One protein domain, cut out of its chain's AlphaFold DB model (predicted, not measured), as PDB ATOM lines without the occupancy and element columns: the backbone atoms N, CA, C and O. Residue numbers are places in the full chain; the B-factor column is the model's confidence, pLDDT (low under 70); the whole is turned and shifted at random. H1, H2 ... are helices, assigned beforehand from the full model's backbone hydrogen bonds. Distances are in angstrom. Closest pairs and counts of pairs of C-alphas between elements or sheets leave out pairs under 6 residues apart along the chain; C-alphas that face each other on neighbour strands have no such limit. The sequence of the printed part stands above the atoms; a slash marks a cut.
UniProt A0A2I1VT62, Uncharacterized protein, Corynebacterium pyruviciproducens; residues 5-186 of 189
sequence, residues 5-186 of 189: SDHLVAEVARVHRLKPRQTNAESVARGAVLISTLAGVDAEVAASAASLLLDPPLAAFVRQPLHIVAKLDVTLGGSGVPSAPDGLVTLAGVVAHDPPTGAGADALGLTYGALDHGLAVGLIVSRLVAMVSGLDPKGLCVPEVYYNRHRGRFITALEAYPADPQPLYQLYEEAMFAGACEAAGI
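Overview. This is residues 5 to 186 of the 189 residues of an uncharacterized protein of Corynebacterium pyruviciproducens (UniProt A0A2I1VT62). A ball of helices is built round H8, which runs through the middle with H2, H3, H5 and H7 about it and H4 across its last residues. The long H11 slants over one side of this core, and H1, H9 and H10 pack on H11; H6 packs on H7 and H5. The printed part has 182 residues, with eleven named helices, H1 to H11 in order, and no named strand: all helix. It is compact, with a radius of gyration of the C-alphas of 14.5 A and spans of 41 by 33 by 33 A.

Arrangement. H1, residues 6 to 15, touches H11, residues 166 to 186, at a shallow tilt of 27 degrees, the same way; their closest C-alphas, of Val 12 and Ala 180, are 5.5 A apart. H2, residues 20 to 39, meets H1 only through their link, and forms a hairpin with H3, residues 43 to 53, where the closest C-alphas, of Ala 32 and Ala 47, are 4.9 A apart. H2, H3, H5, residues 65 to 75, and H8, residues 118 to 132, form an up and down bundle, each running against the one before. H4, residues 58 to 63, and H5 only just touch, with 3 pairs of C-alphas within 8 A, and only at the corner. H6, residues 85 to 96, and H7, residues 103 to 112, form a hairpin, with the C-alphas of Gly 87 and Leu 110 closest at 5.1 A. H7 and H8 form another, opposite ways at 17 degrees, where the C-alphas of Gly 104 and Ser 126 are closest at 4.1 A. H9, residues 144 to 149, touches H11, with the C-alphas of Tyr 146 and Ala 175 closest at 5.0 A. H10, residues 151 to 160, forms a hairpin with H11, where the C-alphas of Ala 157 and Leu 168 are closest at 5.0 A. H8 and H11, the two hubs, are apart. Every O i to N i+4 pair is within hydrogen-bond range in H1 and H4 to H11; in H2 14 of 16 are, in H3 5 of 7.

Along the chain. H1 begins at C-alpha 6, (18.146, 8.443, 134.548). H2 is 27.1 A from first to last C-alpha. H8 is 20.2 A long, from C-alpha 118 at (32.499, -7.851, 113.612). H11, 30.4 A, ends at C-alpha 186, (11.533, -13.151, 131.367).

Size, cuts and confidence. The C-alphas farthest apart, of Leu 18 and Ser 83, are 41.6 A apart. The printed part has no cut. The link from H8 to H9, 11 residues, is long. The mean pLDDT of the printed part is 95.7, and no printed residue is under 70.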
ATOM      1  N   SER A   5      20.711   7.810 130.388       91.56
ATOM      2  CA  SER A   5      19.708   8.635 131.064       91.56
ATOM      3  C   SER A   5      19.244   8.016 132.381       91.56
ATOM      4  O   SER A   5      19.227   6.793 132.559       91.56
ATOM      5  N   ASP A   6      18.752   8.867 133.281       91.75
ATOM      6  CA  ASP A   6      18.146   8.443 134.548       91.75
ATOM      7  C   ASP A   6      17.004   7.439 134.338       91.75
ATOM      8  O   ASP A   6      16.805   6.531 135.147       91.75
ATOM      9  N   HIS A   7      16.259   7.577 133.234       92.81
ATOM     10  CA  HIS A   7      15.169   6.669 132.900       92.81
ATOM     11  C   HIS A   7      15.677   5.259 132.581       92.81
ATOM     12  O   HIS A   7      15.148   4.283 133.120       92.81
ATOM     13  N   LEU A   8      16.730   5.152 131.763       93.50
ATOM     14  CA  LEU A   8      17.377   3.875 131.472       93.50
ATOM     15  C   LEU A   8      17.949   3.247 132.748       93.50
ATOM     16  O   LEU A   8      17.671   2.082 133.041       93.50
ATOM     17  N   VAL A   9      18.696   4.021 133.539       93.62
ATOM     18  CA  VAL A   9      19.305   3.539 134.789       93.62
ATOM     19  C   VAL A   9      18.240   3.005 135.752       93.62
ATOM     20  O   VAL A   9      18.406   1.925 136.325       93.62
ATOM     21  N   ALA A  10      17.120   3.718 135.908       93.06
ATOM     22  CA  ALA A  10      16.022   3.294 136.771       93.06
ATOM     23  C   ALA A  10      15.404   1.959 136.320       93.06
ATOM     24  O   ALA A  10      15.131   1.092 137.157       93.06
ATOM     25  N   GLU A  11      15.210   1.771 135.014       94.31
ATOM     26  CA  GLU A  11      14.611   0.552 134.471       94.31
ATOM     27  C   GLU A  11      15.550  -0.657 134.599       94.31
ATOM     28  O   GLU A  11      15.124  -1.721 135.062       94.31
ATOM     29  N   VAL A  12      16.846  -0.501 134.307       92.75
ATOM     30  CA  VAL A  12      17.828  -1.580 134.512       92.75
ATOM     31  C   VAL A  12      17.925  -1.951 135.996       92.75
ATOM     32  O   VAL A  12      17.833  -3.129 136.363       92.75
ATOM     33  N   ALA A  13      17.998  -0.955 136.885       92.31
ATOM     34  CA  ALA A  13      18.026  -1.180 138.329       92.31
ATOM     35  C   ALA A  13      16.766  -1.898 138.843       92.31
ATOM     36  O   ALA A  13      16.842  -2.661 139.813       92.31
ATOM     37  N   ARG A  14      15.605  -1.676 138.215       91.38
ATOM     38  CA  ARG A  14      14.353  -2.372 138.537       91.38
ATOM     39  C   ARG A  14      14.443  -3.860 138.198       91.38
ATOM     40  O   ARG A  14      14.100  -4.688 139.041       91.38
ATOM     41  N   VAL A  15      14.929  -4.205 137.004       90.31
ATOM     42  CA  VAL A  15      15.091  -5.601 136.549       90.31
ATOM     43  C   VAL A  15      16.045  -6.370 137.454       90.31
ATOM     44  O   VAL A  15      15.773  -7.508 137.822       90.31
ATOM     45  N   HIS A  16      17.134  -5.738 137.890       89.69
ATOM     46  CA  HIS A  16      18.166  -6.369 138.721       89.69
ATOM     47  C   HIS A  16      17.680  -6.862 140.086       89.69
ATOM     48  O   HIS A  16      18.380  -7.645 140.740       89.69
ATOM     49  N   ARG A  17      16.500  -6.409 140.519       88.06
ATOM     50  CA  ARG A  17      15.827  -6.832 141.755       88.06
ATOM     51  C   ARG A  17      14.960  -8.084 141.558       88.06
ATOM     52  O   ARG A  17      14.441  -8.608 142.538       88.06
ATOM     53  N   LEU A  18      14.807  -8.577 140.326       82.56
ATOM     54  CA  LEU A  18      13.937  -9.699 139.966       82.56
ATOM     55  C   LEU A  18      14.768 -10.930 139.563       82.56
ATOM     56  O   LEU A  18      15.526 -10.863 138.606       82.56
ATOM     57  N   LYS A  19      14.627 -12.044 140.307       73.75
ATOM     58  CA  LYS A  19      15.123 -13.417 140.007       73.75
ATOM     59  C   LYS A  19      16.349 -13.523 139.053       73.75
ATOM     60  O   LYS A  19      16.306 -14.256 138.063       73.75
ATOM     61  N   PRO A  20      17.494 -12.894 139.368       72.94
ATOM     62  CA  PRO A  20      18.527 -12.584 138.371       72.94
ATOM     63  C   PRO A  20      19.201 -13.809 137.732       72.94
ATOM     64  O   PRO A  20      19.604 -13.746 136.577       72.94
ATOM     65  N   ARG A  21      19.316 -14.938 138.447       70.19
ATOM     66  CA  ARG A  21      19.965 -16.149 137.906       70.19
ATOM     67  C   ARG A  21      19.153 -16.821 136.798       70.19
ATOM     68  O   ARG A  21      19.732 -17.241 135.806       70.19
ATOM     69  N   GLN A  22      17.834 -16.921 136.969       74.25
ATOM     70  CA  GLN A  22      16.947 -17.509 135.959       74.25
ATOM     71  C   GLN A  22      16.824 -16.578 134.751       74.25
ATOM     72  O   GLN A  22      16.862 -17.034 133.614       74.25
ATOM     73  N   THR A  23      16.771 -15.269 135.007       82.56
ATOM     74  CA  THR A  23      16.730 -14.257 133.954       82.56
ATOM     75  C   THR A  23      17.992 -14.263 133.098       82.56
ATOM     76  O   THR A  23      17.866 -14.197 131.886       82.56
ATOM     77  N   ASN A  24      19.188 -14.405 133.683       89.06
ATOM     78  CA  ASN A  24      20.430 -14.350 132.904       89.06
ATOM     79  C   ASN A  24      20.512 -15.458 131.837       89.06
ATOM     80  O   ASN A  24      20.748 -15.167 130.668       89.06
ATOM     81  N   ALA A  25      20.266 -16.720 132.209       91.00
ATOM     82  CA  ALA A  25      20.375 -17.837 131.267       91.00
ATOM     83  C   ALA A  25      19.423 -17.688 130.068       91.00
ATOM     84  O   ALA A  25      19.836 -17.840 128.919       91.00
ATOM     85  N   GLU A  26      18.171 -17.316 130.335       94.38
ATOM     86  CA  GLU A  26      17.171 -17.078 129.293       94.38
ATOM     87  C   GLU A  26      17.501 -15.825 128.457       94.38
ATOM     88  O   GLU A  26      17.373 -15.847 127.234       94.38
ATOM     89  N   SER A  27      17.997 -14.749 129.082       95.06
ATOM     90  CA  SER A  27      18.465 -13.542 128.386       95.06
ATOM     91  C   SER A  27      19.629 -13.830 127.434       95.06
ATOM     92  O   SER A  27      19.685 -13.282 126.332       95.06
ATOM     93  N   VAL A  28      20.573 -14.687 127.833       97.00
ATOM     94  CA  VAL A  28      21.682 -15.116 126.969       97.00
ATOM     95  C   VAL A  28      21.176 -16.006 125.837       97.00
ATOM     96  O   VAL A  28      21.525 -15.752 124.686       97.00
ATOM     97  N   ALA A  29      20.312 -16.983 126.124       96.56
ATOM     98  CA  ALA A  29      19.750 -17.869 125.104       96.56
ATOM     99  C   ALA A  29      18.966 -17.094 124.030       96.56
ATOM    100  O   ALA A  29      19.183 -17.289 122.834       96.56
ATOM    101  N   ARG A  30      18.109 -16.149 124.439       96.81
ATOM    102  CA  ARG A  30      17.386 -15.265 123.508       96.81
ATOM    103  C   ARG A  30      18.327 -14.362 122.727       96.81
ATOM    104  O   ARG A  30      18.177 -14.236 121.513       96.81
ATOM    105  N   GLY A  31      19.302 -13.762 123.411       97.88
ATOM    106  CA  GLY A  31      20.332 -12.942 122.779       97.88
ATOM    107  C   GLY A  31      21.059 -13.706 121.673       97.88
ATOM    108  O   GLY A  31      21.157 -13.202 120.561       97.88
ATOM    109  N   ALA A  32      21.473 -14.950 121.922       98.31
ATOM    110  CA  ALA A  32      22.170 -15.785 120.942       98.31
ATOM    111  C   ALA A  32      21.367 -16.004 119.647       98.31
ATOM    112  O   ALA A  32      21.899 -15.818 118.551       98.31
ATOM    113  N   VAL A  33      20.074 -16.328 119.757       98.50
ATOM    114  CA  VAL A  33      19.181 -16.497 118.592       98.50
ATOM    115  C   VAL A  33      19.082 -15.201 117.779       98.50
ATOM    116  O   VAL A  33      19.125 -15.203 116.545       98.50
ATOM    117  N   LEU A  34      18.978 -14.071 118.474       98.56
ATOM    118  CA  LEU A  34      18.859 -12.750 117.866       98.56
ATOM    119  C   LEU A  34      20.177 -12.266 117.244       98.56
ATOM    120  O   LEU A  34      20.138 -11.609 116.204       98.56
ATOM    121  N   ILE A  35      21.324 -12.623 117.832       98.62
ATOM    122  CA  ILE A  35      22.665 -12.397 117.274       98.62
ATOM    123  C   ILE A  35      22.837 -13.207 115.993       98.62
ATOM    124  O   ILE A  35      23.222 -12.633 114.979       98.62
ATOM    125  N   SER A  36      22.495 -14.501 116.008       98.56
ATOM    126  CA  SER A  36      22.527 -15.359 114.815       98.56
ATOM    127  C   SER A  36      21.726 -14.742 113.668       98.56
ATOM    128  O   SER A  36      22.241 -14.565 112.565       98.56
ATOM    129  N   THR A  37      20.507 -14.282 113.960       98.12
ATOM    130  CA  THR A  37      19.631 -13.639 112.969       98.12
ATOM    131  C   THR A  37      20.205 -12.316 112.446       98.12
ATOM    132  O   THR A  37      20.145 -12.038 111.244       98.12
ATOM    133  N   LEU A  38      20.758 -11.469 113.321       97.50
ATOM    134  CA  LEU A  38      21.336 -10.177 112.931       97.50
ATOM    135  C   LEU A  38      22.605 -10.341 112.103       97.50
ATOM    136  O   LEU A  38      22.710  -9.743 111.035       97.50
ATOM    137  N   ALA A  39      23.542 -11.148 112.586       97.25
ATOM    138  CA  ALA A  39      24.869 -11.282 112.006       97.25
ATOM    139  C   ALA A  39      24.962 -12.341 110.901       97.25
ATOM    140  O   ALA A  39      25.986 -12.415 110.232       97.25
ATOM    141  N   GLY A  40      23.914 -13.144 110.689       97.00
ATOM    142  CA  GLY A  40      23.928 -14.211 109.687       97.00
ATOM    143  C   GLY A  40      24.915 -15.332 110.021       97.00
ATOM    144  O   GLY A  40      25.413 -15.995 109.117       97.00
ATOM    145  N   VAL A  41      25.215 -15.521 111.308       97.19
ATOM    146  CA  VAL A  41      26.064 -16.609 111.803       97.19
ATOM    147  C   VAL A  41      25.197 -17.797 112.207       97.19
ATOM    148  O   VAL A  41      24.037 -17.623 112.591       97.19
ATOM    149  N   ASP A  42      25.756 -19.003 112.141       97.81
ATOM    150  CA  ASP A  42      25.061 -20.213 112.576       97.81
ATOM    151  C   ASP A  42      24.574 -20.098 114.036       97.81
ATOM    152  O   ASP A  42      25.224 -19.480 114.884       97.81
ATOM    153  N   ALA A  43      23.399 -20.663 114.324       97.12
ATOM    154  CA  ALA A  43      22.749 -20.518 115.624       97.12
ATOM    155  C   ALA A  43      23.514 -21.221 116.755       97.12
ATOM    156  O   ALA A  43      23.576 -20.692 117.868       97.12
ATOM    157  N   GLU A  44      24.117 -22.382 116.486       97.44
ATOM    158  CA  GLU A  44      24.929 -23.113 117.461       97.44
ATOM    159  C   GLU A  44      26.232 -22.361 117.738       97.44
ATOM    160  O   GLU A  44      26.627 -22.185 118.894       97.44
ATOM    161  N   VAL A  45      26.849 -21.816 116.687       98.06
ATOM    162  CA  VAL A  45      28.050 -20.977 116.794       98.06
ATOM    163  C   VAL A  45      27.768 -19.697 117.595       98.06
ATOM    164  O   VAL A  45      28.524 -19.360 118.511       98.06
ATOM    165  N   ALA A  46      26.650 -19.014 117.328       98.25
ATOM    166  CA  ALA A  46      26.229 -17.840 118.094       98.25
ATOM    167  C   ALA A  46      25.975 -18.169 119.569       98.25
ATOM    168  O   ALA A  46      26.392 -17.413 120.446       98.25
ATOM    169  N   ALA A  47      25.312 -19.295 119.854       97.81
ATOM    170  CA  ALA A  47      25.064 -19.753 121.219       97.81
ATOM    171  C   ALA A  47      26.368 -20.078 121.957       97.81
ATOM    172  O   ALA A  47      26.536 -19.672 123.109       97.81
ATOM    173  N   SER A  48      27.310 -20.740 121.282       97.88
ATOM    174  CA  SER A  48      28.641 -21.029 121.813       97.88
ATOM    175  C   SER A  48      29.386 -19.742 122.183       97.88
ATOM    176  O   SER A  48      29.829 -19.594 123.322       97.88
ATOM    177  N   ALA A  49      29.432 -18.753 121.284       98.06
ATOM    178  CA  ALA A  49      30.074 -17.466 121.555       98.06
ATOM    179  C   ALA A  49      29.369 -16.677 122.677       98.06
ATOM    180  O   ALA A  49      30.019 -16.165 123.590       98.06
ATOM    181  N   ALA A  50      28.034 -16.604 122.645       97.94
ATOM    182  CA  ALA A  50      27.240 -15.875 123.632       97.94
ATOM    183  C   ALA A  50      27.275 -16.517 125.029       97.94
ATOM    184  O   ALA A  50      27.047 -15.818 126.017       97.94
ATOM    185  N   SER A  51      27.606 -17.811 125.144       96.88
ATOM    186  CA  SER A  51      27.750 -18.504 126.435       96.88
ATOM    187  C   SER A  51      28.768 -17.837 127.369       96.88
ATOM    188  O   SER A  51      28.620 -17.923 128.589       96.88
ATOM    189  N   LEU A  52      29.727 -17.082 126.814       96.75
ATOM    190  CA  LEU A  52      30.658 -16.240 127.567       96.75
ATOM    191  C   LEU A  52      29.938 -15.279 128.529       96.75
ATOM    192  O   LEU A  52      30.479 -14.940 129.572       96.75
ATOM    193  N   LEU A  53      28.715 -14.847 128.208       97.06
ATOM    194  CA  LEU A  53      27.923 -13.923 129.026       97.06
ATOM    195  C   LEU A  53      27.309 -14.581 130.277       97.06
ATOM    196  O   LEU A  53      26.843 -13.871 131.168       97.06
ATOM    197  N   LEU A  54      27.297 -15.917 130.364       94.94
ATOM    198  CA  LEU A  54      26.801 -16.641 131.543       94.94
ATOM    199  C   LEU A  54      27.788 -16.579 132.713       94.94
ATOM    200  O   LEU A  54      27.365 -16.449 133.861       94.94
ATOM    201  N   ASP A  55      29.084 -16.653 132.405       94.31
ATOM    202  CA  ASP A  55      30.195 -16.497 133.347       94.31
ATOM    203  C   ASP A  55      31.243 -15.542 132.742       94.31
ATOM    204  O   ASP A  55      32.289 -15.969 132.240       94.31
ATOM    205  N   PRO A  56      30.926 -14.236 132.687       95.19
ATOM    206  CA  PRO A  56      31.717 -13.278 131.938       95.19
ATOM    207  C   PRO A  56      33.075 -13.062 132.611       95.19
ATOM    208  O   PRO A  56      33.137 -12.717 133.797       95.19
ATOM    209  N   PRO A  57      34.194 -13.168 131.874       95.94
ATOM    210  CA  PRO A  57      35.524 -13.025 132.447       95.94
ATOM    211  C   PRO A  57      35.889 -11.541 132.609       95.94
ATOM    212  O   PRO A  57      36.905 -11.093 132.084       95.94
ATOM    213  N   LEU A  58      35.078 -10.756 133.326       96.94
ATOM    214  CA  LEU A  58      35.145  -9.286 133.363       96.94
ATOM    215  C   LEU A  58      36.536  -8.759 133.753       96.94
ATOM    216  O   LEU A  58      37.066  -7.865 133.101       96.94
ATOM    217  N   ALA A  59      37.192  -9.367 134.745       96.44
ATOM    218  CA  ALA A  59      38.552  -8.981 135.139       96.44
ATOM    219  C   ALA A  59      39.612  -9.300 134.066       96.44
ATOM    220  O   ALA A  59      40.634  -8.620 133.966       96.44
ATOM    221  N   ALA A  60      39.418 -10.357 133.272       96.81
ATOM    222  CA  ALA A  60      40.281 -10.634 132.126       96.81
ATOM    223  C   ALA A  60      39.947  -9.708 130.953       96.81
ATOM    224  O   ALA A  60      40.864  -9.229 130.299       96.81
ATOM    225  N   PHE A  61      38.664  -9.407 130.741       97.75
ATOM    226  CA  PHE A  61      38.199  -8.488 129.713       97.75
ATOM    227  C   PHE A  61      38.770  -7.084 129.916       97.75
ATOM    228  O   PHE A  61      39.341  -6.551 128.979       97.75
ATOM    229  N   VAL A  62      38.754  -6.543 131.138       97.38
ATOM    230  CA  VAL A  62      39.378  -5.241 131.451       97.38
ATOM    231  C   VAL A  62      40.890  -5.248 131.205       97.38
ATOM    232  O   VAL A  62      41.436  -4.297 130.657       97.38
ATOM    233  N   ARG A  63      41.588  -6.326 131.586       97.50
ATOM    234  CA  ARG A  63      43.055  -6.411 131.451       97.50
ATOM    235  C   ARG A  63      43.526  -6.697 130.029       97.50
ATOM    236  O   ARG A  63      44.635  -6.311 129.673       97.50
ATOM    237  N   GLN A  64      42.741  -7.440 129.254       97.00
ATOM    238  CA  GLN A  64      43.099  -7.905 127.913       97.00
ATOM    239  C   GLN A  64      41.891  -7.839 126.958       97.00
ATOM    240  O   GLN A  64      41.478  -8.878 126.430       97.00
ATOM    241  N   PRO A  65      41.322  -6.645 126.689       97.12
ATOM    242  CA  PRO A  65      40.100  -6.530 125.886       97.12
ATOM    243  C   PRO A  65      40.269  -7.121 124.482       97.12
ATOM    244  O   PRO A  65      39.431  -7.897 124.025       97.12
ATOM    245  N   LEU A  66      41.406  -6.831 123.837       97.75
ATOM    246  CA  LEU A  66      41.724  -7.309 122.486       97.75
ATOM    247  C   LEU A  66      41.809  -8.835 122.398       97.75
ATOM    248  O   LEU A  66      41.400  -9.413 121.397       97.75
ATOM    249  N   HIS A  67      42.301  -9.499 123.448       97.38
ATOM    250  CA  HIS A  67      42.388 -10.961 123.480       97.38
ATOM    251  C   HIS A  67      41.005 -11.611 123.534       97.38
ATOM    252  O   HIS A  67      40.758 -12.608 122.861       97.38
ATOM    253  N   ILE A  68      40.086 -11.039 124.320       98.06
ATOM    254  CA  ILE A  68      38.699 -11.517 124.392       98.06
ATOM    255  C   ILE A  68      37.976 -11.280 123.063       98.06
ATOM    256  O   ILE A  68      37.313 -12.186 122.568       98.06
ATOM    257  N   VAL A  69      38.153 -10.100 122.463       98.19
ATOM    258  CA  VAL A  69      37.587  -9.741 121.153       98.19
ATOM    259  C   VAL A  69      38.074 -10.703 120.060       98.19
ATOM    260  O   VAL A  69      37.253 -11.282 119.353       98.19
ATOM    261  N   ALA A  70      39.384 -10.953 119.975       98.25
ATOM    262  CA  ALA A  70      39.959 -11.888 119.006       98.25
ATOM    263  C   ALA A  70      39.460 -13.327 119.216       98.25
ATOM    264  O   ALA A  70      39.104 -14.011 118.259       98.25
ATOM    265  N   LYS A  71      39.374 -13.795 120.470       98.25
ATOM    266  CA  LYS A  71      38.829 -15.126 120.788       98.25
ATOM    267  C   LYS A  71      37.362 -15.287 120.403       98.25
ATOM    268  O   LYS A  71      36.968 -16.379 119.996       98.25
ATOM    269  N   LEU A  72      36.555 -14.241 120.566       98.38
ATOM    270  CA  LEU A  72      35.155 -14.255 120.150       98.38
ATOM    271  C   LEU A  72      35.044 -14.378 118.633       98.38
ATOM    272  O   LEU A  72      34.301 -15.234 118.166       98.38
ATOM    273  N   ASP A  73      35.823 -13.599 117.883       98.56
ATOM    274  CA  ASP A  73      35.853 -13.692 116.421       98.56
ATOM    275  C   ASP A  73      36.250 -15.101 115.949       98.56
ATOM    276  O   ASP A  73      35.532 -15.703 115.155       98.56
ATOM    277  N   VAL A  74      37.299 -15.693 116.536       98.56
ATOM    278  CA  VAL A  74      37.704 -17.085 116.251       98.56
ATOM    279  C   VAL A  74      36.598 -18.088 116.578       98.56
ATOM    280  O   VAL A  74      36.353 -19.017 115.813       98.56
ATOM    281  N   THR A  75      35.903 -17.904 117.703       98.25
ATOM    282  CA  THR A  75      34.786 -18.778 118.104       98.25
ATOM    283  C   THR A  75      33.626 -18.687 117.113       98.25
ATOM    284  O   THR A  75      32.937 -19.676 116.885       98.25
ATOM    285  N   LEU A  76      33.434 -17.515 116.506       98.38
ATOM    286  CA  LEU A  76      32.425 -17.260 115.482       98.38
ATOM    287  C   LEU A  76      32.833 -17.766 114.085       98.38
ATOM    288  O   LEU A  76      32.001 -17.740 113.185       98.38
ATOM    289  N   GLY A  77      34.063 -18.271 113.923       97.44
ATOM    290  CA  GLY A  77      34.598 -18.799 112.663       97.44
ATOM    291  C   GLY A  77      35.575 -17.868 111.938       97.44
ATOM    292  O   GLY A  77      36.037 -18.207 110.849       97.44
ATOM    293  N   GLY A  78      35.904 -16.722 112.537       97.62
ATOM    294  CA  GLY A  78      36.825 -15.728 111.998       97.62
ATOM    295  C   GLY A  78      38.291 -16.041 112.286       97.62
ATOM    296  O   GLY A  78      38.648 -17.022 112.943       97.62
ATOM    297  N   SER A  79      39.171 -15.179 111.790       97.31
ATOM    298  CA  SER A  79      40.619 -15.306 111.964       97.31
ATOM    299  C   SER A  79      41.128 -14.786 113.313       97.31
ATOM    300  O   SER A  79      42.237 -15.134 113.724       97.31
ATOM    301  N   GLY A  80      40.354 -13.941 114.003       96.94
ATOM    302  CA  GLY A  80      40.805 -13.210 115.190       96.94
ATOM    303  C   GLY A  80      41.816 -12.103 114.886       96.94
ATOM    304  O   GLY A  80      42.373 -11.514 115.817       96.94
ATOM    305  N   VAL A  81      42.074 -11.821 113.606       97.06
ATOM    306  CA  VAL A  81      43.027 -10.807 113.156       97.06
ATOM    307  C   VAL A  81      42.246  -9.630 112.580       97.06
ATOM    308  O   VAL A  81      41.547  -9.796 111.583       97.06
ATOM    309  N   PRO A  82      42.352  -8.427 113.166       95.38
ATOM    310  CA  PRO A  82      41.596  -7.295 112.668       95.38
ATOM    311  C   PRO A  82      42.154  -6.765 111.349       95.38
ATOM    312  O   PRO A  82      43.362  -6.565 111.207       95.38
ATOM    313  N   SER A  83      41.259  -6.455 110.415       94.00
ATOM    314  CA  SER A  83      41.585  -5.743 109.172       94.00
ATOM    315  C   SER A  83      41.842  -4.249 109.418       94.00
ATOM    316  O   SER A  83      42.595  -3.617 108.678       94.00
ATOM    317  N   ALA A  84      41.250  -3.701 110.484       90.25
ATOM    318  CA  ALA A  84      41.383  -2.315 110.924       90.25
ATOM    319  C   ALA A  84      41.617  -2.252 112.454       90.25
ATOM    320  O   ALA A  84      40.663  -2.129 113.227       90.25
ATOM    321  N   PRO A  85      42.872  -2.370 112.927       93.62
ATOM    322  CA  PRO A  85      43.175  -2.533 114.354       93.62
ATOM    323  C   PRO A  85      42.959  -1.274 115.210       93.62
ATOM    324  O   PRO A  85      42.655  -1.402 116.396       93.62
ATOM    325  N   ASP A  86      43.096  -0.071 114.647       94.44
ATOM    326  CA  ASP A  86      43.122   1.189 115.414       94.44
ATOM    327  C   ASP A  86      41.842   1.428 116.231       94.44
ATOM    328  O   ASP A  86      41.885   1.863 117.389       94.44
ATOM    329  N   GLY A  87      40.687   1.079 115.656       92.88
ATOM    330  CA  GLY A  87      39.404   1.161 116.348       92.88
ATOM    331  C   GLY A  87      39.334   0.221 117.553       92.88
ATOM    332  O   GLY A  87      38.890   0.616 118.630       92.88
ATOM    333  N   LEU A  88      39.857  -1.001 117.422       96.38
ATOM    334  CA  LEU A  88      39.886  -1.961 118.526       96.38
ATOM    335  C   LEU A  88      40.868  -1.543 119.626       96.38
ATOM    336  O   LEU A  88      40.573  -1.735 120.805       96.38
ATOM    337  N   VAL A  89      42.003  -0.930 119.278       96.38
ATOM    338  CA  VAL A  89      42.934  -0.348 120.264       96.38
ATOM    339  C   VAL A  89      42.249   0.767 121.057       96.38
ATOM    340  O   VAL A  89      42.386   0.825 122.279       96.38
ATOM    341  N   THR A  90      41.449   1.599 120.385       94.69
ATOM    342  CA  THR A  90      40.635   2.636 121.040       94.69
ATOM    343  C   THR A  90      39.628   2.011 122.007       94.69
ATOM    344  O   THR A  90      39.580   2.400 123.174       94.69
ATOM    345  N   LEU A  91      38.893   0.982 121.568       95.38
ATOM    346  CA  LEU A  91      37.971   0.229 122.423       95.38
ATOM    347  C   LEU A  91      38.682  -0.361 123.648       95.38
ATOM    348  O   LEU A  91      38.176  -0.264 124.763       95.38
ATOM    349  N   ALA A  92      39.868  -0.943 123.467       96.75
ATOM    350  CA  ALA A  92      40.643  -1.500 124.570       96.75
ATOM    351  C   ALA A  92      41.050  -0.427 125.591       96.75
ATOM    352  O   ALA A  92      40.974  -0.674 126.794       96.75
ATOM    353  N   GLY A  93      41.419   0.768 125.120       95.75
ATOM    354  CA  GLY A  93      41.678   1.924 125.975       95.75
ATOM    355  C   GLY A  93      40.459   2.319 126.809       95.75
ATOM    356  O   GLY A  93      40.598   2.503 128.017       95.75
ATOM    357  N   VAL A  94      39.273   2.376 126.194       93.19
ATOM    358  CA  VAL A  94      38.000   2.682 126.876       93.19
ATOM    359  C   VAL A  94      37.671   1.633 127.940       93.19
ATOM    360  O   VAL A  94      37.385   1.973 129.083       93.19
ATOM    361  N   VAL A  95      37.756   0.347 127.592       95.25
ATOM    362  CA  VAL A  95      37.417  -0.760 128.503       95.25
ATOM    363  C   VAL A  95      38.375  -0.848 129.695       95.25
ATOM    364  O   VAL A  95      37.956  -1.209 130.793       95.25
ATOM    365  N   ALA A  96      39.653  -0.516 129.501       93.75
ATOM    366  CA  ALA A  96      40.663  -0.589 130.554       93.75
ATOM    367  C   ALA A  96      40.555   0.531 131.614       93.75
ATOM    368  O   ALA A  96      41.123   0.378 132.696       93.75
ATOM    369  N   HIS A  97      39.845   1.634 131.335       88.88
ATOM    370  CA  HIS A  97      39.851   2.851 132.162       88.88
ATOM    371  C   HIS A  97      38.438   3.318 132.551       88.88
ATOM    372  O   HIS A  97      38.028   4.403 132.154       88.88
ATOM    373  N   ASP A  98      37.727   2.512 133.347       85.69
ATOM    374  CA  ASP A  98      36.386   2.822 133.883       85.69
ATOM    375  C   ASP A  98      35.404   3.315 132.800       85.69
ATOM    376  O   ASP A  98      35.125   4.513 132.680       85.69
ATOM    377  N   PRO A  99      34.932   2.404 131.931       92.12
ATOM    378  CA  PRO A  99      34.168   2.795 130.762       92.12
ATOM    379  C   PRO A  99      32.854   3.487 131.161       92.12
ATOM    380  O   PRO A  99      32.161   3.031 132.072       92.12
ATOM    381  N   PRO A 100      32.444   4.539 130.436       93.50
ATOM    382  CA  PRO A 100      31.141   5.169 130.631       93.50
ATOM    383  C   PRO A 100      30.007   4.179 130.345       93.50
ATOM    384  O   PRO A 100      30.146   3.244 129.552       93.50
ATOM    385  N   THR A 101      28.823   4.454 130.885       91.62
ATOM    386  CA  THR A 101      27.637   3.613 130.657       91.62
ATOM    387  C   THR A 101      27.205   3.542 129.185       91.62
ATOM    388  O   THR A 101      26.611   2.551 128.777       91.62
ATOM    389  N   GLY A 102      27.548   4.533 128.354       93.19
ATOM    390  CA  GLY A 102      27.306   4.505 126.907       93.19
ATOM    391  C   GLY A 102      28.339   3.741 126.065       93.19
ATOM    392  O   GLY A 102      28.122   3.594 124.864       93.19
ATOM    393  N   ALA A 103      29.445   3.241 126.639       96.00
ATOM    394  CA  ALA A 103      30.545   2.643 125.863       96.00
ATOM    395  C   ALA A 103      30.174   1.343 125.128       96.00
ATOM    396  O   ALA A 103      30.919   0.890 124.259       96.00
ATOM    397  N   GLY A 104      29.023   0.731 125.427       97.50
ATOM    398  CA  GLY A 104      28.522  -0.387 124.627       97.50
ATOM    399  C   GLY A 104      28.269   0.006 123.165       97.50
ATOM    400  O   GLY A 104      28.515  -0.798 122.270       97.50
ATOM    401  N   ALA A 105      27.893   1.262 122.899       98.00
ATOM    402  CA  ALA A 105      27.796   1.786 121.536       98.00
ATOM    403  C   ALA A 105      29.162   1.812 120.829       98.00
ATOM    404  O   ALA A 105      29.252   1.433 119.662       98.00
ATOM    405  N   ASP A 106      30.230   2.179 121.543       97.12
ATOM    406  CA  ASP A 106      31.590   2.179 120.995       97.12
ATOM    407  C   ASP A 106      32.035   0.758 120.643       97.12
ATOM    408  O   ASP A 106      32.608   0.527 119.581       97.12
ATOM    409  N   ALA A 107      31.713  -0.223 121.495       97.94
ATOM    410  CA  ALA A 107      31.974  -1.630 121.201       97.94
ATOM    411  C   ALA A 107      31.280  -2.094 119.915       97.94
ATOM    412  O   ALA A 107      31.892  -2.810 119.126       97.94
ATOM    413  N   LEU A 108      30.035  -1.675 119.678       98.50
ATOM    414  CA  LEU A 108      29.301  -1.993 118.451       98.50
ATOM    415  C   LEU A 108      29.954  -1.352 117.221       98.50
ATOM    416  O   LEU A 108      30.264  -2.047 116.254       98.50
ATOM    417  N   GLY A 109      30.196  -0.042 117.265       97.56
ATOM    418  CA  GLY A 109      30.727   0.706 116.127       97.56
ATOM    419  C   GLY A 109      32.160   0.317 115.759       97.56
ATOM    420  O   GLY A 109      32.478   0.145 114.584       97.56
ATOM    421  N   LEU A 110      33.026   0.118 116.758       97.06
ATOM    422  CA  LEU A 110      34.450  -0.171 116.551       97.06
ATOM    423  C   LEU A 110      34.728  -1.625 116.142       97.06
ATOM    424  O   LEU A 110      35.822  -1.912 115.663       97.06
ATOM    425  N   THR A 111      33.768  -2.540 116.310       97.81
ATOM    426  CA  THR A 111      33.912  -3.949 115.897       97.81
ATOM    427  C   THR A 111      33.275  -4.250 114.543       97.81
ATOM    428  O   THR A 111      33.832  -5.067 113.813       97.81
ATOM    429  N   TYR A 112      32.165  -3.589 114.176       95.56
ATOM    430  CA  TYR A 112      31.319  -3.931 113.018       95.56
ATOM    431  C   TYR A 112      32.081  -4.147 111.699       95.56
ATOM    432  O   TYR A 112      31.754  -5.072 110.962       95.56
ATOM    433  N   GLY A 113      33.114  -3.343 111.428       89.44
ATOM    434  CA  GLY A 113      33.951  -3.452 110.224       89.44
ATOM    435  C   GLY A 113      35.403  -3.875 110.469       89.44
ATOM    436  O   GLY A 113      36.195  -3.864 109.533       89.44
ATOM    437  N   ALA A 114      35.775  -4.200 111.708       95.94
ATOM    438  CA  ALA A 114      37.168  -4.470 112.070       95.94
ATOM    439  C   ALA A 114      37.546  -5.959 112.014       95.94
ATOM    440  O   ALA A 114      38.734  -6.269 112.014       95.94
ATOM    441  N   LEU A 115      36.562  -6.863 112.006       97.00
ATOM    442  CA  LEU A 115      36.724  -8.316 112.152       97.00
ATOM    443  C   LEU A 115      35.814  -9.070 111.177       97.00
ATOM    444  O   LEU A 115      34.795  -8.524 110.747       97.00
ATOM    445  N   ASP A 116      36.134 -10.337 110.909       96.69
ATOM    446  CA  ASP A 116      35.357 -11.216 110.021       96.69
ATOM    447  C   ASP A 116      33.894 -11.339 110.488       96.69
ATOM    448  O   ASP A 116      32.962 -11.224 109.689       96.69
ATOM    449  N   HIS A 117      33.681 -11.477 111.802       97.81
ATOM    450  CA  HIS A 117      32.355 -11.510 112.426       97.81
ATOM    451  C   HIS A 117      32.083 -10.286 113.308       97.81
ATOM    452  O   HIS A 117      31.419 -10.383 114.346       97.81
ATOM    453  N   GLY A 118      32.554  -9.114 112.872       97.88
ATOM    454  CA  GLY A 118      32.499  -7.851 113.612       97.88
ATOM    455  C   GLY A 118      31.142  -7.516 114.235       97.88
ATOM    456  O   GLY A 118      31.086  -7.142 115.403       97.88
ATOM    457  N   LEU A 119      30.034  -7.725 113.513       98.50
ATOM    458  CA  LEU A 119      28.688  -7.492 114.052       98.50
ATOM    459  C   LEU A 119      28.361  -8.398 115.252       98.50
ATOM    460  O   LEU A 119      27.888  -7.916 116.281       98.50
ATOM    461  N   ALA A 120      28.605  -9.706 115.138       98.69
ATOM    462  CA  ALA A 120      28.327 -10.655 116.218       98.69
ATOM    463  C   ALA A 120      29.250 -10.421 117.422       98.69
ATOM    464  O   ALA A 120      28.782 -10.411 118.563       98.69
ATOM    465  N   VAL A 121      30.537 -10.160 117.167       98.75
ATOM    466  CA  VAL A 121      31.505  -9.785 118.207       98.75
ATOM    467  C   VAL A 121      31.040  -8.523 118.930       98.75
ATOM    468  O   VAL A 121      30.964  -8.519 120.156       98.75
ATOM    469  N   GLY A 122      30.659  -7.481 118.193       98.56
ATOM    470  CA  GLY A 122      30.190  -6.215 118.749       98.56
ATOM    471  C   GLY A 122      28.987  -6.354 119.663       98.56
ATOM    472  O   GLY A 122      28.973  -5.762 120.739       98.56
ATOM    473  N   LEU A 123      27.996  -7.165 119.283       98.81
ATOM    474  CA  LEU A 123      26.803  -7.405 120.099       98.81
ATOM    475  C   LEU A 123      27.162  -8.032 121.458       98.81
ATOM    476  O   LEU A 123      26.697  -7.561 122.499       98.81
ATOM    477  N   ILE A 124      28.051  -9.031 121.467       98.81
ATOM    478  CA  ILE A 124      28.508  -9.697 122.697       98.81
ATOM    479  C   ILE A 124      29.390  -8.758 123.530       98.81
ATOM    480  O   ILE A 124      29.175  -8.596 124.733       98.81
ATOM    481  N   VAL A 125      30.367  -8.105 122.898       98.62
ATOM    482  CA  VAL A 125      31.304  -7.199 123.573       98.62
ATOM    483  C   VAL A 125      30.570  -5.994 124.153       98.62
ATOM    484  O   VAL A 125      30.846  -5.611 125.283       98.62
ATOM    485  N   SER A 126      29.570  -5.451 123.464       98.69
ATOM    486  CA  SER A 126      28.704  -4.385 123.979       98.69
ATOM    487  C   SER A 126      28.028  -4.759 125.299       98.69
ATOM    488  O   SER A 126      27.970  -3.941 126.219       98.69
ATOM    489  N   ARG A 127      27.565  -6.009 125.444       98.62
ATOM    490  CA  ARG A 127      27.009  -6.496 126.717       98.62
ATOM    491  C   ARG A 127      28.080  -6.621 127.798       98.62
ATOM    492  O   ARG A 127      27.828  -6.224 128.930       98.62
ATOM    493  N   LEU A 128      29.284  -7.093 127.466       98.56
ATOM    494  CA  LEU A 128      30.410  -7.094 128.411       98.56
ATOM    495  C   LEU A 128      30.778  -5.671 128.858       98.56
ATOM    496  O   LEU A 128      31.015  -5.451 130.044       98.56
ATOM    497  N   VAL A 129      30.766  -4.698 127.940       98.38
ATOM    498  CA  VAL A 129      31.002  -3.279 128.245       98.38
ATOM    499  C   VAL A 129      29.914  -2.709 129.155       98.38
ATOM    500  O   VAL A 129      30.226  -2.014 130.122       98.38
ATOM    501  N   ALA A 130      28.646  -3.056 128.929       98.06
ATOM    502  CA  ALA A 130      27.555  -2.685 129.833       98.06
ATOM    503  C   ALA A 130      27.745  -3.263 131.250       98.06
ATOM    504  O   ALA A 130      27.405  -2.605 132.233       98.06
ATOM    505  N   MET A 131      28.316  -4.467 131.373       97.62
ATOM    506  CA  MET A 131      28.629  -5.067 132.674       97.62
ATOM    507  C   MET A 131      29.784  -4.348 133.378       97.62
ATOM    508  O   MET A 131      29.657  -4.034 134.561       97.62
ATOM    509  N   VAL A 132      30.892  -4.067 132.679       97.38
ATOM    510  CA  VAL A 132      32.062  -3.410 133.298       97.38
ATOM    511  C   VAL A 132      31.835  -1.931 133.608       97.38
ATOM    512  O   VAL A 132      32.370  -1.453 134.598       97.38
ATOM    513  N   SER A 133      31.012  -1.230 132.823       96.00
ATOM    514  CA  SER A 133      30.617   0.168 133.084       96.00
ATOM    515  C   SER A 133      29.593   0.314 134.213       96.00
ATOM    516  O   SER A 133      29.221   1.424 134.588       96.00
ATOM    517  N   GLY A 134      29.070  -0.804 134.729       95.69
ATOM    518  CA  GLY A 134      28.036  -0.803 135.759       95.69
ATOM    519  C   GLY A 134      26.639  -0.415 135.264       95.69
ATOM    520  O   GLY A 134      25.735  -0.308 136.093       95.69
ATOM    521  N   LEU A 135      26.422  -0.256 133.951       96.38
ATOM    522  CA  LEU A 135      25.081  -0.048 133.399       96.38
ATOM    523  C   LEU A 135      24.195  -1.279 133.629       96.38
ATOM    524  O   LEU A 135      23.083  -1.155 134.128       96.38
ATOM    525  N   ASP A 136      24.702  -2.468 133.297       96.94
ATOM    526  CA  ASP A 136      24.018  -3.753 133.462       96.94
ATOM    527  C   ASP A 136      24.955  -4.792 134.109       96.94
ATOM    528  O   ASP A 136      25.316  -5.786 133.481       96.94
ATOM    529  N   PRO A 137      25.365  -4.613 135.381       94.75
ATOM    530  CA  PRO A 137      26.398  -5.429 136.038       94.75
ATOM    531  C   PRO A 137      26.064  -6.924 136.184       94.75
ATOM    532  O   PRO A 137      26.929  -7.714 136.549       94.75
ATOM    533  N   LYS A 138      24.813  -7.325 135.937       94.00
ATOM    534  CA  LYS A 138      24.352  -8.722 135.982       94.00
ATOM    535  C   LYS A 138      24.081  -9.296 134.589       94.00
ATOM    536  O   LYS A 138      23.654 -10.443 134.501       94.00
ATOM    537  N   GLY A 139      24.286  -8.505 133.533       95.50
ATOM    538  CA  GLY A 139      24.125  -8.928 132.146       95.50
ATOM    539  C   GLY A 139      22.703  -9.312 131.748       95.50
ATOM    540  O   GLY A 139      22.535 -10.162 130.876       95.50
ATOM    541  N   LEU A 140      21.682  -8.749 132.396       96.25
ATOM    542  CA  LEU A 140      20.302  -9.213 132.240       96.25
ATOM    543  C   LEU A 140      19.627  -8.682 130.977       96.25
ATOM    544  O   LEU A 140      18.714  -9.337 130.475       96.25
ATOM    545  N   CYS A 141      20.029  -7.513 130.482       97.38
ATOM    546  CA  CYS A 141      19.378  -6.869 129.350       97.38
ATOM    547  C   CYS A 141      19.580  -7.679 128.063       97.38
ATOM    548  O   CYS A 141      20.653  -8.233 127.824       97.38
ATOM    549  N   VAL A 142      18.548  -7.693 127.213       98.00
ATOM    550  CA  VAL A 142      18.570  -8.329 125.883       98.00
ATOM    551  C   VAL A 142      18.388  -7.259 124.797       98.00
ATOM    552  O   VAL A 142      17.317  -7.177 124.194       98.00
ATOM    553  N   PRO A 143      19.367  -6.360 124.576       98.38
ATOM    554  CA  PRO A 143      19.215  -5.240 123.639       98.38
ATOM    555  C   PRO A 143      18.952  -5.689 122.191       98.38
ATOM    556  O   PRO A 143      18.362  -4.955 121.396       98.38
ATOM    557  N   GLU A 144      19.312  -6.925 121.847       98.69
ATOM    558  CA  GLU A 144      19.159  -7.496 120.512       98.69
ATOM    559  C   GLU A 144      17.699  -7.581 120.050       98.69
ATOM    560  O   GLU A 144      17.446  -7.582 118.839       98.69
ATOM    561  N   VAL A 145      16.728  -7.580 120.979       98.25
ATOM    562  CA  VAL A 145      15.296  -7.506 120.635       98.25
ATOM    563  C   VAL A 145      14.968  -6.212 119.902       98.25
ATOM    564  O   VAL A 145      14.105  -6.185 119.024       98.25
ATOM    565  N   TYR A 146      15.654  -5.128 120.257       98.69
ATOM    566  CA  TYR A 146      15.436  -3.823 119.666       98.69
ATOM    567  C   TYR A 146      16.151  -3.704 118.328       98.69
ATOM    568  O   TYR A 146      15.530  -3.295 117.346       98.69
ATOM    569  N   TYR A 147      17.412  -4.139 118.274       98.62
ATOM    570  CA  TYR A 147      18.205  -4.159 117.047       98.62
ATOM    571  C   TYR A 147      17.535  -4.982 115.945       98.62
ATOM    572  O   TYR A 147      17.467  -4.520 114.811       98.62
ATOM    573  N   ASN A 148      16.957  -6.148 116.260       98.06
ATOM    574  CA  ASN A 148      16.216  -6.944 115.273       98.06
ATOM    575  C   ASN A 148      14.978  -6.214 114.738       98.06
ATOM    576  O   ASN A 148      14.759  -6.177 113.529       98.06
ATOM    577  N   ARG A 149      14.181  -5.595 115.621       98.19
ATOM    578  CA  ARG A 149      12.976  -4.847 115.220       98.19
ATOM    579  C   ARG A 149      13.300  -3.597 114.400       98.19
ATOM    580  O   ARG A 149      12.499  -3.199 113.564       98.19
ATOM    581  N   HIS A 150      14.474  -3.005 114.614       98.38
ATOM    582  CA  HIS A 150      14.919  -1.768 113.966       98.38
ATOM    583  C   HIS A 150      16.160  -1.994 113.096       98.38
ATOM    584  O   HIS A 150      17.000  -1.102 112.977       98.38
ATOM    585  N   ARG A 151      16.274  -3.178 112.473       98.19
ATOM    586  CA  ARG A 151      17.489  -3.639 111.781       98.19
ATOM    587  C   ARG A 151      18.053  -2.612 110.806       98.19
ATOM    588  O   ARG A 151      19.237  -2.322 110.872       98.19
ATOM    589  N   GLY A 152      17.214  -2.032 109.946       98.38
ATOM    590  CA  GLY A 152      17.660  -1.018 108.985       98.38
ATOM    591  C   GLY A 152      18.311   0.185 109.670       98.38
ATOM    592  O   GLY A 152      19.440   0.535 109.351       98.38
ATOM    593  N   ARG A 153      17.644   0.755 110.684       98.44
ATOM    594  CA  ARG A 153      18.170   1.899 111.443       98.44
ATOM    595  C   ARG A 153      19.448   1.545 112.204       98.44
ATOM    596  O   ARG A 153      20.351   2.367 112.285       98.44
ATOM    597  N   PHE A 154      19.523   0.329 112.740       98.69
ATOM    598  CA  PHE A 154      20.701  -0.158 113.446       98.69
ATOM    599  C   PHE A 154      21.914  -0.284 112.522       98.69
ATOM    600  O   PHE A 154      22.958   0.281 112.829       98.69
ATOM    601  N   ILE A 155      21.763  -0.939 111.368       98.44
ATOM    602  CA  ILE A 155      22.846  -1.069 110.384       98.44
ATOM    603  C   ILE A 155      23.300   0.308 109.884       98.44
ATOM    604  O   ILE A 155      24.494   0.587 109.901       98.44
ATOM    605  N   THR A 156      22.371   1.210 109.555       98.50
ATOM    606  CA  THR A 156      22.723   2.581 109.149       98.50
ATOM    607  C   THR A 156      23.506   3.333 110.233       98.50
ATOM    608  O   THR A 156      24.460   4.037 109.916       98.50
ATOM    609  N   ALA A 157      23.144   3.180 111.512       98.50
ATOM    610  CA  ALA A 157      23.876   3.812 112.611       98.50
ATOM    611  C   ALA A 157      25.288   3.226 112.799       98.50
ATOM    612  O   ALA A 157      26.214   3.972 113.109       98.50
ATOM    613  N   LEU A 158      25.468   1.916 112.587       98.38
ATOM    614  CA  LEU A 158      26.788   1.274 112.614       98.38
ATOM    615  C   LEU A 158      27.684   1.761 111.472       98.38
ATOM    616  O   LEU A 158      28.851   2.067 111.696       98.38
ATOM    617  N   GLU A 159      27.143   1.861 110.258       97.81
ATOM    618  CA  GLU A 159      27.878   2.335 109.078       97.81
ATOM    619  C   GLU A 159      28.291   3.807 109.205       97.81
ATOM    620  O   GLU A 159      29.381   4.186 108.777       97.81
ATOM    621  N   ALA A 160      27.443   4.638 109.819       97.62
ATOM    622  CA  ALA A 160      27.718   6.056 110.039       97.62
ATOM    623  C   ALA A 160      28.708   6.322 111.185       97.62
ATOM    624  O   ALA A 160      29.334   7.383 111.205       97.62
ATOM    625  N   TYR A 161      28.877   5.372 112.111       97.38
ATOM    626  CA  TYR A 161      29.611   5.556 113.364       97.38
ATOM    627  C   TYR A 161      31.010   6.195 113.226       97.38
ATOM    628  O   TYR A 161      31.307   7.097 114.012       97.38
ATOM    629  N   PRO A 162      31.869   5.820 112.249       94.31
ATOM    630  CA  PRO A 162      33.194   6.431 112.113       94.31
ATOM    631  C   PRO A 162      33.163   7.942 111.836       94.31
ATOM    632  O   PRO A 162      34.127   8.638 112.148       94.31
ATOM    633  N   ALA A 163      32.081   8.440 111.231       96.44
ATOM    634  CA  ALA A 163      31.900   9.851 110.894       96.44
ATOM    635  C   ALA A 163      31.003  10.583 111.903       96.44
ATOM    636  O   ALA A 163      31.283  11.729 112.254       96.44
ATOM    637  N   ASP A 164      29.939   9.928 112.365       96.50
ATOM    638  CA  ASP A 164      29.001  10.447 113.354       96.50
ATOM    639  C   ASP A 164      28.553   9.321 114.306       96.50
ATOM    640  O   ASP A 164      27.720   8.486 113.938       96.50
ATOM    641  N   PRO A 165      29.081   9.275 115.543       95.31
ATOM    642  CA  PRO A 165      28.733   8.230 116.500       95.31
ATOM    643  C   PRO A 165      27.395   8.485 117.214       95.31
ATOM    644  O   PRO A 165      26.853   7.581 117.855       95.31
ATOM    645  N   GLN A 166      26.843   9.703 117.138       95.94
ATOM    646  CA  GLN A 166      25.683  10.110 117.934       95.94
ATOM    647  C   GLN A 166      24.418   9.265 117.678       95.94
ATOM    648  O   GLN A 166      23.757   8.899 118.658       95.94
ATOM    649  N   PRO A 167      24.076   8.891 116.428       97.19
ATOM    650  CA  PRO A 167      22.929   8.027 116.157       97.19
ATOM    651  C   PRO A 167      23.051   6.650 116.813       97.19
ATOM    652  O   PRO A 167      22.056   6.114 117.305       97.19
ATOM    653  N   LEU A 168      24.261   6.079 116.865       98.19
ATOM    654  CA  LEU A 168      24.476   4.771 117.481       98.19
ATOM    655  C   LEU A 168      24.343   4.840 119.005       98.19
ATOM    656  O   LEU A 168      23.752   3.935 119.586       98.19
ATOM    657  N   TYR A 169      24.804   5.917 119.651       97.31
ATOM    658  CA  TYR A 169      24.586   6.116 121.090       97.31
ATOM    659  C   TYR A 169      23.099   6.213 121.448       97.31
ATOM    660  O   TYR A 169      22.658   5.573 122.402       97.31
ATOM    661  N   GLN A 170      22.317   6.975 120.678       96.25
ATOM    662  CA  GLN A 170      20.869   7.094 120.895       96.25
ATOM    663  C   GLN A 170      20.173   5.740 120.729       96.25
ATOM    664  O   GLN A 170      19.375   5.330 121.569       96.25
ATOM    665  N   LEU A 171      20.524   5.008 119.669       98.06
ATOM    666  CA  LEU A 171      19.951   3.696 119.391       98.06
ATOM    667  C   LEU A 171      20.361   2.660 120.448       98.06
ATOM    668  O   LEU A 171      19.536   1.843 120.851       98.06
ATOM    669  N   TYR A 172      21.603   2.712 120.933       98.44
ATOM    670  CA  TYR A 172      22.093   1.871 122.025       98.44
ATOM    671  C   TYR A 172      21.282   2.077 123.306       98.44
ATOM    672  O   TYR A 172      20.871   1.106 123.936       98.44
ATOM    673  N   GLU A 173      20.997   3.325 123.675       97.12
ATOM    674  CA  GLU A 173      20.184   3.638 124.849       97.12
ATOM    675  C   GLU A 173      18.750   3.097 124.724       97.12
ATOM    676  O   GLU A 173      18.262   2.410 125.626       97.12
ATOM    677  N   GLU A 174      18.099   3.325 123.579       97.94
ATOM    678  CA  GLU A 174      16.771   2.774 123.283       97.94
ATOM    679  C   GLU A 174      16.768   1.237 123.334       97.94
ATOM    680  O   GLU A 174      15.842   0.616 123.868       97.94
ATOM    681  N   ALA A 175      17.829   0.612 122.815       98.56
ATOM    682  CA  ALA A 175      17.986  -0.832 122.813       98.56
ATOM    683  C   ALA A 175      18.198  -1.397 124.217       98.56
ATOM    684  O   ALA A 175      17.565  -2.391 124.569       98.56
ATOM    685  N   MET A 176      19.031  -0.759 125.040       98.44
ATOM    686  CA  MET A 176      19.240  -1.161 126.429       98.44
ATOM    687  C   MET A 176      17.952  -1.041 127.243       98.44
ATOM    688  O   MET A 176      17.627  -1.958 128.000       98.44
ATOM    689  N   PHE A 177      17.166   0.017 127.031       97.94
ATOM    690  CA  PHE A 177      15.868   0.171 127.689       97.94
ATOM    691  C   PHE A 177      14.903  -0.955 127.298       97.94
ATOM    692  O   PHE A 177      14.345  -1.643 128.156       97.94
ATOM    693  N   ALA A 178      14.750  -1.211 125.997       98.25
ATOM    694  CA  ALA A 178      13.911  -2.303 125.510       98.25
ATOM    695  C   ALA A 178      14.406  -3.681 125.989       98.25
ATOM    696  O   ALA A 178      13.594  -4.552 126.309       98.25
ATOM    697  N   GLY A 179      15.724  -3.869 126.080       97.94
ATOM    698  CA  GLY A 179      16.352  -5.075 126.607       97.94
ATOM    699  C   GLY A 179      16.095  -5.283 128.100       97.94
ATOM    700  O   GLY A 179      15.888  -6.419 128.526       97.94
ATOM    701  N   ALA A 180      16.046  -4.210 128.891       97.00
ATOM    702  CA  ALA A 180      15.640  -4.262 130.292       97.00
ATOM    703  C   ALA A 180      14.153  -4.647 130.426       97.00
ATOM    704  O   ALA A 180      13.795  -5.516 131.227       97.00
ATOM    705  N   CYS A 181      13.280  -4.082 129.587       95.75
ATOM    706  CA  CYS A 181      11.871  -4.474 129.548       95.75
ATOM    707  C   CYS A 181      11.679  -5.960 129.184       95.75
ATOM    708  O   CYS A 181      10.880  -6.639 129.838       95.75
ATOM    709  N   GLU A 182      12.427  -6.483 128.203       95.88
ATOM    710  CA  GLU A 182      12.426  -7.915 127.853       95.88
ATOM    711  C   GLU A 182      12.845  -8.770 129.056       95.88
ATOM    712  O   GLU A 182      12.135  -9.702 129.441       95.88
ATOM    713  N   ALA A 183      13.943  -8.404 129.720       95.06
ATOM    714  CA  ALA A 183      14.444  -9.106 130.896       95.06
ATOM    715  C   ALA A 183      13.428  -9.131 132.055       95.06
ATOM    716  O   ALA A 183      13.268 -10.145 132.740       95.06
ATOM    717  N   ALA A 184      12.662  -8.054 132.251       93.06
ATOM    718  CA  ALA A 184      11.547  -8.051 133.197       93.06
ATOM    719  C   ALA A 184      10.377  -8.949 132.774       93.06
ATOM    720  O   ALA A 184       9.613  -9.393 133.634       93.06
ATOM    721  N   GLY A 185      10.168  -9.150 131.472       91.19
ATOM    722  CA  GLY A 185       9.210 -10.117 130.941       91.19
ATOM    723  C   GLY A 185       9.637 -11.546 131.260       91.19
ATOM    724  O   GLY A 185       8.838 -12.309 131.798       91.19
ATOM    725  N   ILE A 186      10.911 -11.863 131.027       90.62
ATOM    726  CA  ILE A 186      11.533 -13.151 131.367       90.62
ATOM    727  C   ILE A 186      11.403 -13.447 132.865       90.62
ATOM    728  O   ILE A 186      10.960 -14.520 133.251       90.62
TER     729      ILE A 186